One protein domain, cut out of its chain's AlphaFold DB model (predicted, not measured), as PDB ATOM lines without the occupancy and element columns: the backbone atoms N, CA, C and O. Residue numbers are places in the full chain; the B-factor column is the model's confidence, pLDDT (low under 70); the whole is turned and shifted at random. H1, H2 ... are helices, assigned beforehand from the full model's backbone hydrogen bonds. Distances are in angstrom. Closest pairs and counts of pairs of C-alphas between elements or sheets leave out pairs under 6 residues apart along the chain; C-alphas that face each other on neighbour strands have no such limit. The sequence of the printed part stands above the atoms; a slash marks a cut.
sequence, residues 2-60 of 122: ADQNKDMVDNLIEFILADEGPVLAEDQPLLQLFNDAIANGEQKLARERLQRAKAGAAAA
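What this domain is: This is residues 2 to 60 of the 122 residues of an uncharacterized protein of Stappia sp. ES.058 (UniProt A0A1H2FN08). One long, straight helix, H2, runs along the longest axis, and a shorter helix, H1, folds back from its first end through a loop, so that the two make an open V with unequal arms and no contact between them. The printed part has 59 residues with two named helices, H1 then H2, and no named strand; the class is all helix. It is extended, with a radius of gyration of the C-alphas of 17.4 A and spans of 53 by 27 by 16 A.

How they stand to each other: Look first at H2, residues 28 to 59, then at H1, residues 2 to 18: they are apart, with no C-alpha of the one within 8 A of the other. A short link of 9 residues joins them. In H1 and H2 every O i to N i+4 pair is within hydrogen-bond range.

Where its parts are: Find C-alpha 28 at (33.689, -19.744, -11.884); from there H2 runs 46.1 A to C-alpha 59 at (51.627, 17.269, -32.766). H1 begins at C-alpha 2, (41.038, 4.614, -2.955), and runs 24.3 A to C-alpha 18.

The domain as a whole: The two C-alphas farthest apart, those of Gly 21 and Ala 60, are 53.6 A apart. The printed part has no cut. Look in the B-factor column for pLDDT under 70 at residues 2 to 9, 12, 15 to 23 and 52 to 60; the mean of the printed part is 70.6.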
ATOM      1  N   ALA A   2      39.879   5.285  -2.340       45.94
ATOM      2  CA  ALA A   2      41.038   4.614  -2.955       45.94
ATOM      3  C   ALA A   2      41.628   3.482  -2.079       45.94
ATOM      4  O   ALA A   2      41.953   2.429  -2.613       45.94
ATOM      5  N   ASP A   3      41.668   3.674  -0.753       57.34
ATOM      6  CA  ASP A   3      42.124   2.657   0.218       57.34
ATOM      7  C   ASP A   3      41.297   1.372   0.175       57.34
ATOM      8  O   ASP A   3      41.851   0.293   0.056       57.34
ATOM      9  N   GLN A   4      39.965   1.479   0.160       57.56
ATOM     10  CA  GLN A   4      39.089   0.302   0.118       57.56
ATOM     11  C   GLN A   4      39.307  -0.554  -1.131       57.56
ATOM     12  O   GLN A   4      39.273  -1.776  -1.049       57.56
ATOM     13  N   ASN A   5      39.538   0.072  -2.287       53.69
ATOM     14  CA  ASN A   5      39.801  -0.674  -3.514       53.69
ATOM     15  C   ASN A   5      41.170  -1.356  -3.475       53.69
ATOM     16  O   ASN A   5      41.299  -2.465  -3.983       53.69
ATOM     17  N   LYS A   6      42.174  -0.707  -2.877       66.00
ATOM     18  CA  LYS A   6      43.494  -1.301  -2.687       66.00
ATOM     19  C   LYS A   6      43.428  -2.484  -1.723       66.00
ATOM     20  O   LYS A   6      43.867  -3.563  -2.090       66.00
ATOM     21  N   ASP A   7      42.776  -2.309  -0.578       68.94
ATOM     22  CA  ASP A   7      42.578  -3.373   0.407       68.94
ATOM     23  C   ASP A   7      41.819  -4.560  -0.199       68.94
ATOM     24  O   ASP A   7      42.152  -5.710   0.060       68.94
ATOM     25  N   MET A   8      40.814  -4.322  -1.047       66.12
ATOM     26  CA  MET A   8      40.096  -5.408  -1.727       66.12
ATOM     27  C   MET A   8      40.973  -6.172  -2.724       66.12
ATOM     28  O   MET A   8      40.830  -7.386  -2.845       66.12
ATOM     29  N   VAL A   9      41.870  -5.483  -3.433       68.81
ATOM     30  CA  VAL A   9      42.802  -6.110  -4.381       68.81
ATOM     31  C   VAL A   9      43.890  -6.880  -3.637       68.81
ATOM     32  O   VAL A   9      44.160  -8.023  -3.998       68.81
ATOM     33  N   ASP A  10      44.460  -6.300  -2.581       72.19
ATOM     34  CA  ASP A  10      45.496  -6.941  -1.769       72.19
ATOM     35  C   ASP A  10      44.938  -8.201  -1.080       72.19
ATOM     36  O   ASP A  10      45.556  -9.258  -1.169       72.19
ATOM     37  N   ASN A  11      43.716  -8.148  -0.534       70.94
ATOM     38  CA  ASN A  11      43.034  -9.320   0.035       70.94
ATOM     39  C   ASN A  11      42.703 -10.399  -1.016       70.94
ATOM     40  O   ASN A  11      42.763 -11.590  -0.718       70.94
ATOM     41  N   LEU A  12      42.346 -10.009  -2.247       67.81
ATOM     42  CA  LEU A  12      42.089 -10.957  -3.337       67.81
ATOM     43  C   LEU A  12      43.382 -11.660  -3.774       67.81
ATOM     44  O   LEU A  12      43.375 -12.863  -4.021       67.81
ATOM     45  N   ILE A  13      44.491 -10.921  -3.843       70.50
ATOM     46  CA  ILE A  13      45.816 -11.470  -4.145       70.50
ATOM     47  C   ILE A  13      46.264 -12.414  -3.024       70.50
ATOM     48  O   ILE A  13      46.744 -13.505  -3.318       70.50
ATOM     49  N   GLU A  14      46.064 -12.039  -1.758       71.56
ATOM     50  CA  GLU A  14      46.375 -12.895  -0.609       71.56
ATOM     51  C   GLU A  14      45.556 -14.192  -0.623       71.56
ATOM     52  O   GLU A  14      46.113 -15.263  -0.401       71.56
ATOM     53  N   PHE A  15      44.266 -14.121  -0.965       66.88
ATOM     54  CA  PHE A  15      43.406 -15.295  -1.117       66.88
ATOM     55  C   PHE A  15      43.882 -16.226  -2.245       66.88
ATOM     56  O   PHE A  15      44.035 -17.423  -2.023       66.88
ATOM     57  N   ILE A  16      44.193 -15.679  -3.427       64.81
ATOM     58  CA  ILE A  16      44.687 -16.456  -4.580       64.81
ATOM     59  C   ILE A  16      46.050 -17.105  -4.286       64.81
ATOM     60  O   ILE A  16      46.326 -18.196  -4.774       64.81
ATOM     61  N   LEU A  17      46.919 -16.435  -3.523       69.38
ATOM     62  CA  LEU A  17      48.252 -16.946  -3.184       69.38
ATOM     63  C   LEU A  17      48.246 -17.934  -2.009       69.38
ATOM     64  O   LEU A  17      49.164 -18.746  -1.911       69.38
ATOM     65  N   ALA A  18      47.264 -17.849  -1.108       69.94
ATOM     66  CA  ALA A  18      47.148 -18.727   0.057       69.94
ATOM     67  C   ALA A  18      46.368 -20.020  -0.231       69.94
ATOM     68  O   ALA A  18      46.552 -21.006   0.487       69.94
ATOM     69  N   ASP A  19      45.506 -20.023  -1.252       63.31
ATOM     70  CA  ASP A  19      44.698 -21.182  -1.621       63.31
ATOM     71  C   ASP A  19      45.361 -21.989  -2.752       63.31
ATOM     72  O   ASP A  19      45.241 -21.682  -3.936       63.31
ATOM     73  N   GLU A  20      46.090 -23.047  -2.381       64.06
ATOM     74  CA  GLU A  20      46.610 -24.057  -3.322       64.06
ATOM     75  C   GLU A  20      45.544 -25.112  -3.700       64.06
ATOM     76  O   GLU A  20      45.849 -26.123  -4.344       64.06
ATOM     77  N   GLY A  21      44.292 -24.916  -3.272       65.75
ATOM     78  CA  GLY A  21      43.167 -25.772  -3.613       65.75
ATOM     79  C   GLY A  21      42.844 -25.754  -5.114       65.75
ATOM     80  O   GLY A  21      43.089 -24.772  -5.817       65.75
ATOM     81  N   PRO A  22      42.294 -26.850  -5.664       67.38
ATOM     82  CA  PRO A  22      41.814 -26.841  -7.038       67.38
ATOM     83  C   PRO A  22      40.637 -25.866  -7.172       67.38
ATOM     84  O   PRO A  22      39.723 -25.903  -6.354       67.38
ATOM     85  N   VAL A  23      40.625 -25.070  -8.245       69.56
ATOM     86  CA  VAL A  23      39.494 -24.197  -8.609       69.56
ATOM     87  C   VAL A  23      38.195 -25.005  -8.616       69.56
ATOM     88  O   VAL A  23      38.057 -25.970  -9.380       69.56
ATOM     89  N   LEU A  24      37.237 -24.605  -7.786       79.56
ATOM     90  CA  LEU A  24      35.946 -25.260  -7.654       79.56
ATOM     91  C   LEU A  24      34.919 -24.627  -8.601       79.56
ATOM     92  O   LEU A  24      35.089 -23.538  -9.151       79.56
ATOM     93  N   ALA A  25      33.802 -25.325  -8.819       77.69
ATOM     94  CA  ALA A  25      32.729 -24.825  -9.681       77.69
ATOM     95  C   ALA A  25      32.100 -23.516  -9.158       77.69
ATOM     96  O   ALA A  25      31.546 -22.747  -9.939       77.69
ATOM     97  N   GLU A  26      32.199 -23.263  -7.854       77.31
ATOM     98  CA  GLU A  26      31.723 -22.046  -7.188       77.31
ATOM     99  C   GLU A  26      32.602 -20.810  -7.446       77.31
ATOM    100  O   GLU A  26      32.100 -19.690  -7.363       77.31
ATOM    101  N   ASP A  27      33.853 -21.003  -7.877       74.75
ATOM    102  CA  ASP A  27      34.797 -19.921  -8.195       74.75
ATOM    103  C   ASP A  27      34.639 -19.392  -9.628       74.75
ATOM    104  O   ASP A  27      35.108 -18.303  -9.964       74.75
ATOM    105  N   GLN A  28      33.942 -20.134 -10.493       76.06
ATOM    106  CA  GLN A  28      33.689 -19.744 -11.884       76.06
ATOM    107  C   GLN A  28      33.100 -18.333 -12.072       76.06
ATOM    108  O   GLN A  28      33.613 -17.598 -12.918       76.06
ATOM    109  N   PRO A  29      32.076 -17.887 -11.317       78.56
ATOM    110  CA  PRO A  29      31.572 -16.518 -11.439       78.56
ATOM    111  C   PRO A  29      32.610 -15.449 -11.058       78.56
ATOM    112  O   PRO A  29      32.640 -14.389 -11.684       78.56
ATOM    113  N   LEU A  30      33.479 -15.718 -10.077       73.94
ATOM    114  CA  LEU A  30      34.562 -14.806  -9.686       73.94
ATOM    115  C   LEU A  30      35.640 -14.727 -10.774       73.94
ATOM    116  O   LEU A  30      36.068 -13.632 -11.138       73.94
ATOM    117  N   LEU A  31      36.017 -15.869 -11.353       75.44
ATOM    118  CA  LEU A  31      36.948 -15.932 -12.482       75.44
ATOM    119  C   LEU A  31      36.402 -15.215 -13.716       75.44
ATOM    120  O   LEU A  31      37.139 -14.514 -14.408       75.44
ATOM    121  N   GLN A  32      35.105 -15.349 -13.988       77.38
ATOM    122  CA  GLN A  32      34.472 -14.660 -15.104       77.38
ATOM    123  C   GLN A  32      34.461 -13.140 -14.899       77.38
ATOM    124  O   GLN A  32      34.823 -12.402 -15.812       77.38
ATOM    125  N   LEU A  33      34.163 -12.673 -13.682       77.38
ATOM    126  CA  LEU A  33      34.215 -11.251 -13.335       77.38
ATOM    127  C   LEU A  33      35.637 -10.677 -13.447       77.38
ATOM    128  O   LEU A  33      35.819  -9.555 -13.924       77.38
ATOM    129  N   PHE A  34      36.649 -11.456 -13.061       72.56
ATOM    130  CA  PHE A  34      38.056 -11.097 -13.235       72.56
ATOM    131  C   PHE A  34      38.449 -10.995 -14.718       72.56
ATOM    132  O   PHE A  34      39.036  -9.997 -15.138       72.56
ATOM    133  N   ASN A  35      38.063 -11.978 -15.534       77.25
ATOM    134  CA  ASN A  35      38.329 -11.974 -16.974       77.25
ATOM    135  C   ASN A  35      37.645 -10.796 -17.685       77.25
ATOM    136  O   ASN A  35      38.265 -10.127 -18.514       77.25
ATOM    137  N   ASP A  36      36.400 -10.484 -17.321       80.44
ATOM    138  CA  ASP A  36      35.674  -9.331 -17.855       80.44
ATOM    139  C   ASP A  36      36.342  -8.005 -17.455       80.44
ATOM    140  O   ASP A  36      36.389  -7.054 -18.245       80.44
ATOM    141  N   ALA A  37      36.895  -7.920 -16.241       76.19
ATOM    142  CA  ALA A  37      37.653  -6.757 -15.790       76.19
ATOM    143  C   ALA A  37      38.959  -6.579 -16.585       76.19
ATOM    144  O   ALA A  37      39.256  -5.457 -17.009       76.19
ATOM    145  N   ILE A  38      39.691  -7.669 -16.856       79.62
ATOM    146  CA  ILE A  38      40.884  -7.653 -17.719       79.62
ATOM    147  C   ILE A  38      40.518  -7.189 -19.128       79.62
ATOM    148  O   ILE A  38      41.101  -6.221 -19.615       79.62
ATOM    149  N   ALA A  39      39.511  -7.803 -19.755       79.31
ATOM    150  CA  ALA A  39      39.105  -7.467 -21.118       79.31
ATOM    151  C   ALA A  39      38.700  -5.987 -21.251       79.31
ATOM    152  O   ALA A  39      39.076  -5.297 -22.204       79.31
ATOM    153  N   ASN A  40      37.973  -5.455 -20.263       81.88
ATOM    154  CA  ASN A  40      37.627  -4.036 -20.218       81.88
ATOM    155  C   ASN A  40      38.855  -3.134 -20.008       81.88
ATOM    156  O   ASN A  40      38.931  -2.050 -20.597       81.88
ATOM    157  N   GLY A  41      39.809  -3.557 -19.176       80.38
ATOM    158  CA  GLY A  41      41.073  -2.860 -18.952       80.38
ATOM    159  C   GLY A  41      41.918  -2.774 -20.222       80.38
ATOM    160  O   GLY A  41      42.351  -1.685 -20.599       80.38
ATOM    161  N   GLU A  42      42.071  -3.887 -20.937       78.88
ATOM    162  CA  GLU A  42      42.790  -3.956 -22.212       78.88
ATOM    163  C   GLU A  42      42.157  -3.056 -23.274       78.88
ATOM    164  O   GLU A  42      42.860  -2.298 -23.945       78.88
ATOM    165  N   GLN A  43      40.824  -3.058 -23.390       80.56
ATOM    166  CA  GLN A  43      40.124  -2.166 -24.318       80.56
ATOM    167  C   GLN A  43      40.339  -0.687 -23.982       80.56
ATOM    168  O   GLN A  43      40.534   0.126 -24.890       80.56
ATOM    169  N   LYS A  44      40.306  -0.312 -22.698       81.56
ATOM    170  CA  LYS A  44      40.587   1.067 -22.268       81.56
ATOM    171  C   LYS A  44      42.033   1.454 -22.566       81.56
ATOM    172  O   LYS A  44      42.256   2.499 -23.170       81.56
ATOM    173  N   LEU A  45      42.989   0.587 -22.236       76.38
ATOM    174  CA  LEU A  45      44.406   0.808 -22.512       76.38
ATOM    175  C   LEU A  45      44.668   0.964 -24.016       76.38
ATOM    176  O   LEU A  45      45.386   1.873 -24.429       76.38
ATOM    177  N   ALA A  46      44.061   0.117 -24.848       76.88
ATOM    178  CA  ALA A  46      44.164   0.211 -26.301       76.88
ATOM    179  C   ALA A  46      43.594   1.537 -26.832       76.88
ATOM    180  O   ALA A  46      44.209   2.173 -27.689       76.88
ATOM    181  N   ARG A  47      42.456   2.000 -26.294       76.94
ATOM    182  CA  ARG A  47      41.869   3.304 -26.647       76.94
ATOM    183  C   ARG A  47      42.758   4.471 -26.233       76.94
ATOM    184  O   ARG A  47      42.944   5.381 -27.035       76.94
ATOM    185  N   GLU A  48      43.325   4.444 -25.032       77.25
ATOM    186  CA  GLU A  48      44.250   5.485 -24.572       77.25
ATOM    187  C   GLU A  48      45.529   5.517 -25.409       77.25
ATOM    188  O   GLU A  48      45.965   6.590 -25.820       77.25
ATOM    189  N   ARG A  49      46.103   4.351 -25.733       75.94
ATOM    190  CA  ARG A  49      47.256   4.250 -26.641       75.94
ATOM    191  C   ARG A  49      46.933   4.827 -28.014       75.94
ATOM    192  O   ARG A  49      47.721   5.604 -28.539       75.94
ATOM    193  N   LEU A  50      45.761   4.510 -28.563       73.25
ATOM    194  CA  LEU A  50      45.309   5.073 -29.833       73.25
ATOM    195  C   LEU A  50      45.128   6.595 -29.749       73.25
ATOM    196  O   LEU A  50      45.493   7.301 -30.682       73.25
ATOM    197  N   GLN A  51      44.576   7.117 -28.653       75.25
ATOM    198  CA  GLN A  51      44.439   8.561 -28.453       75.25
ATOM    199  C   GLN A  51      45.796   9.255 -28.331       75.25
ATOM    200  O   GLN A  51      45.987  10.287 -28.967       75.25
ATOM    201  N   ARG A  52      46.751   8.680 -27.590       66.94
ATOM    202  CA  ARG A  52      48.123   9.204 -27.506       66.94
ATOM    203  C   ARG A  52      48.826   9.167 -28.857       66.94
ATOM    204  O   ARG A  52      49.425  10.160 -29.234       66.94
ATOM    205  N   ALA A  53      48.688   8.078 -29.613       64.25
ATOM    206  CA  ALA A  53      49.240   7.978 -30.963       64.25
ATOM    207  C   ALA A  53      48.640   9.035 -31.903       64.25
ATOM    208  O   ALA A  53      49.367   9.678 -32.649       64.25
ATOM    209  N   LYS A  54      47.324   9.274 -31.830       66.81
ATOM    210  CA  LYS A  54      46.664  10.344 -32.595       66.81
ATOM    211  C   LYS A  54      47.123  11.736 -32.174       66.81
ATOM    212  O   LYS A  54      47.294  12.588 -33.035       66.81
ATOM    213  N   ALA A  55      47.301  11.970 -30.875       66.88
ATOM    214  CA  ALA A  55      47.799  13.239 -30.359       66.88
ATOM    215  C   ALA A  55      49.253  13.483 -30.788       66.88
ATOM    216  O   ALA A  55      49.555  14.572 -31.256       66.88
ATOM    217  N   GLY A  56      50.112  12.462 -30.716       63.22
ATOM    218  CA  GLY A  56      51.489  12.519 -31.212       63.22
ATOM    219  C   GLY A  56      51.548  12.776 -32.717       63.22
ATOM    220  O   GLY A  56      52.222  13.697 -33.148       63.22
ATOM    221  N   ALA A  57      50.751  12.060 -33.516       62.19
ATOM    222  CA  ALA A  57      50.679  12.282 -34.962       62.19
ATOM    223  C   ALA A  57      50.130  13.670 -35.344       62.19
ATOM    224  O   ALA A  57      50.483  14.199 -36.389       62.19
ATOM    225  N   ALA A  58      49.255  14.258 -34.524       58.72
ATOM    226  CA  ALA A  58      48.748  15.614 -34.736       58.72
ATOM    227  C   ALA A  58      49.715  16.707 -34.243       58.72
ATOM    228  O   ALA A  58      49.621  17.843 -34.705       58.72
ATOM    229  N   ALA A  59      50.596  16.379 -33.294       56.94
ATOM    230  CA  ALA A  59      51.627  17.269 -32.766       56.94
ATOM    231  C   ALA A  59      52.931  17.215 -33.574       56.94
ATOM    232  O   ALA A  59      53.700  18.171 -33.528       56.94
ATOM    233  N   ALA A  60      53.157  16.136 -34.328       52.97
ATOM    234  CA  ALA A  60      54.266  16.015 -35.260       52.97
ATOM    235  C   ALA A  60      54.139  17.089 -36.351       52.97
ATOM    236  O   ALA A  60      53.295  17.006 -37.247       52.97
TER     237      ALA A  60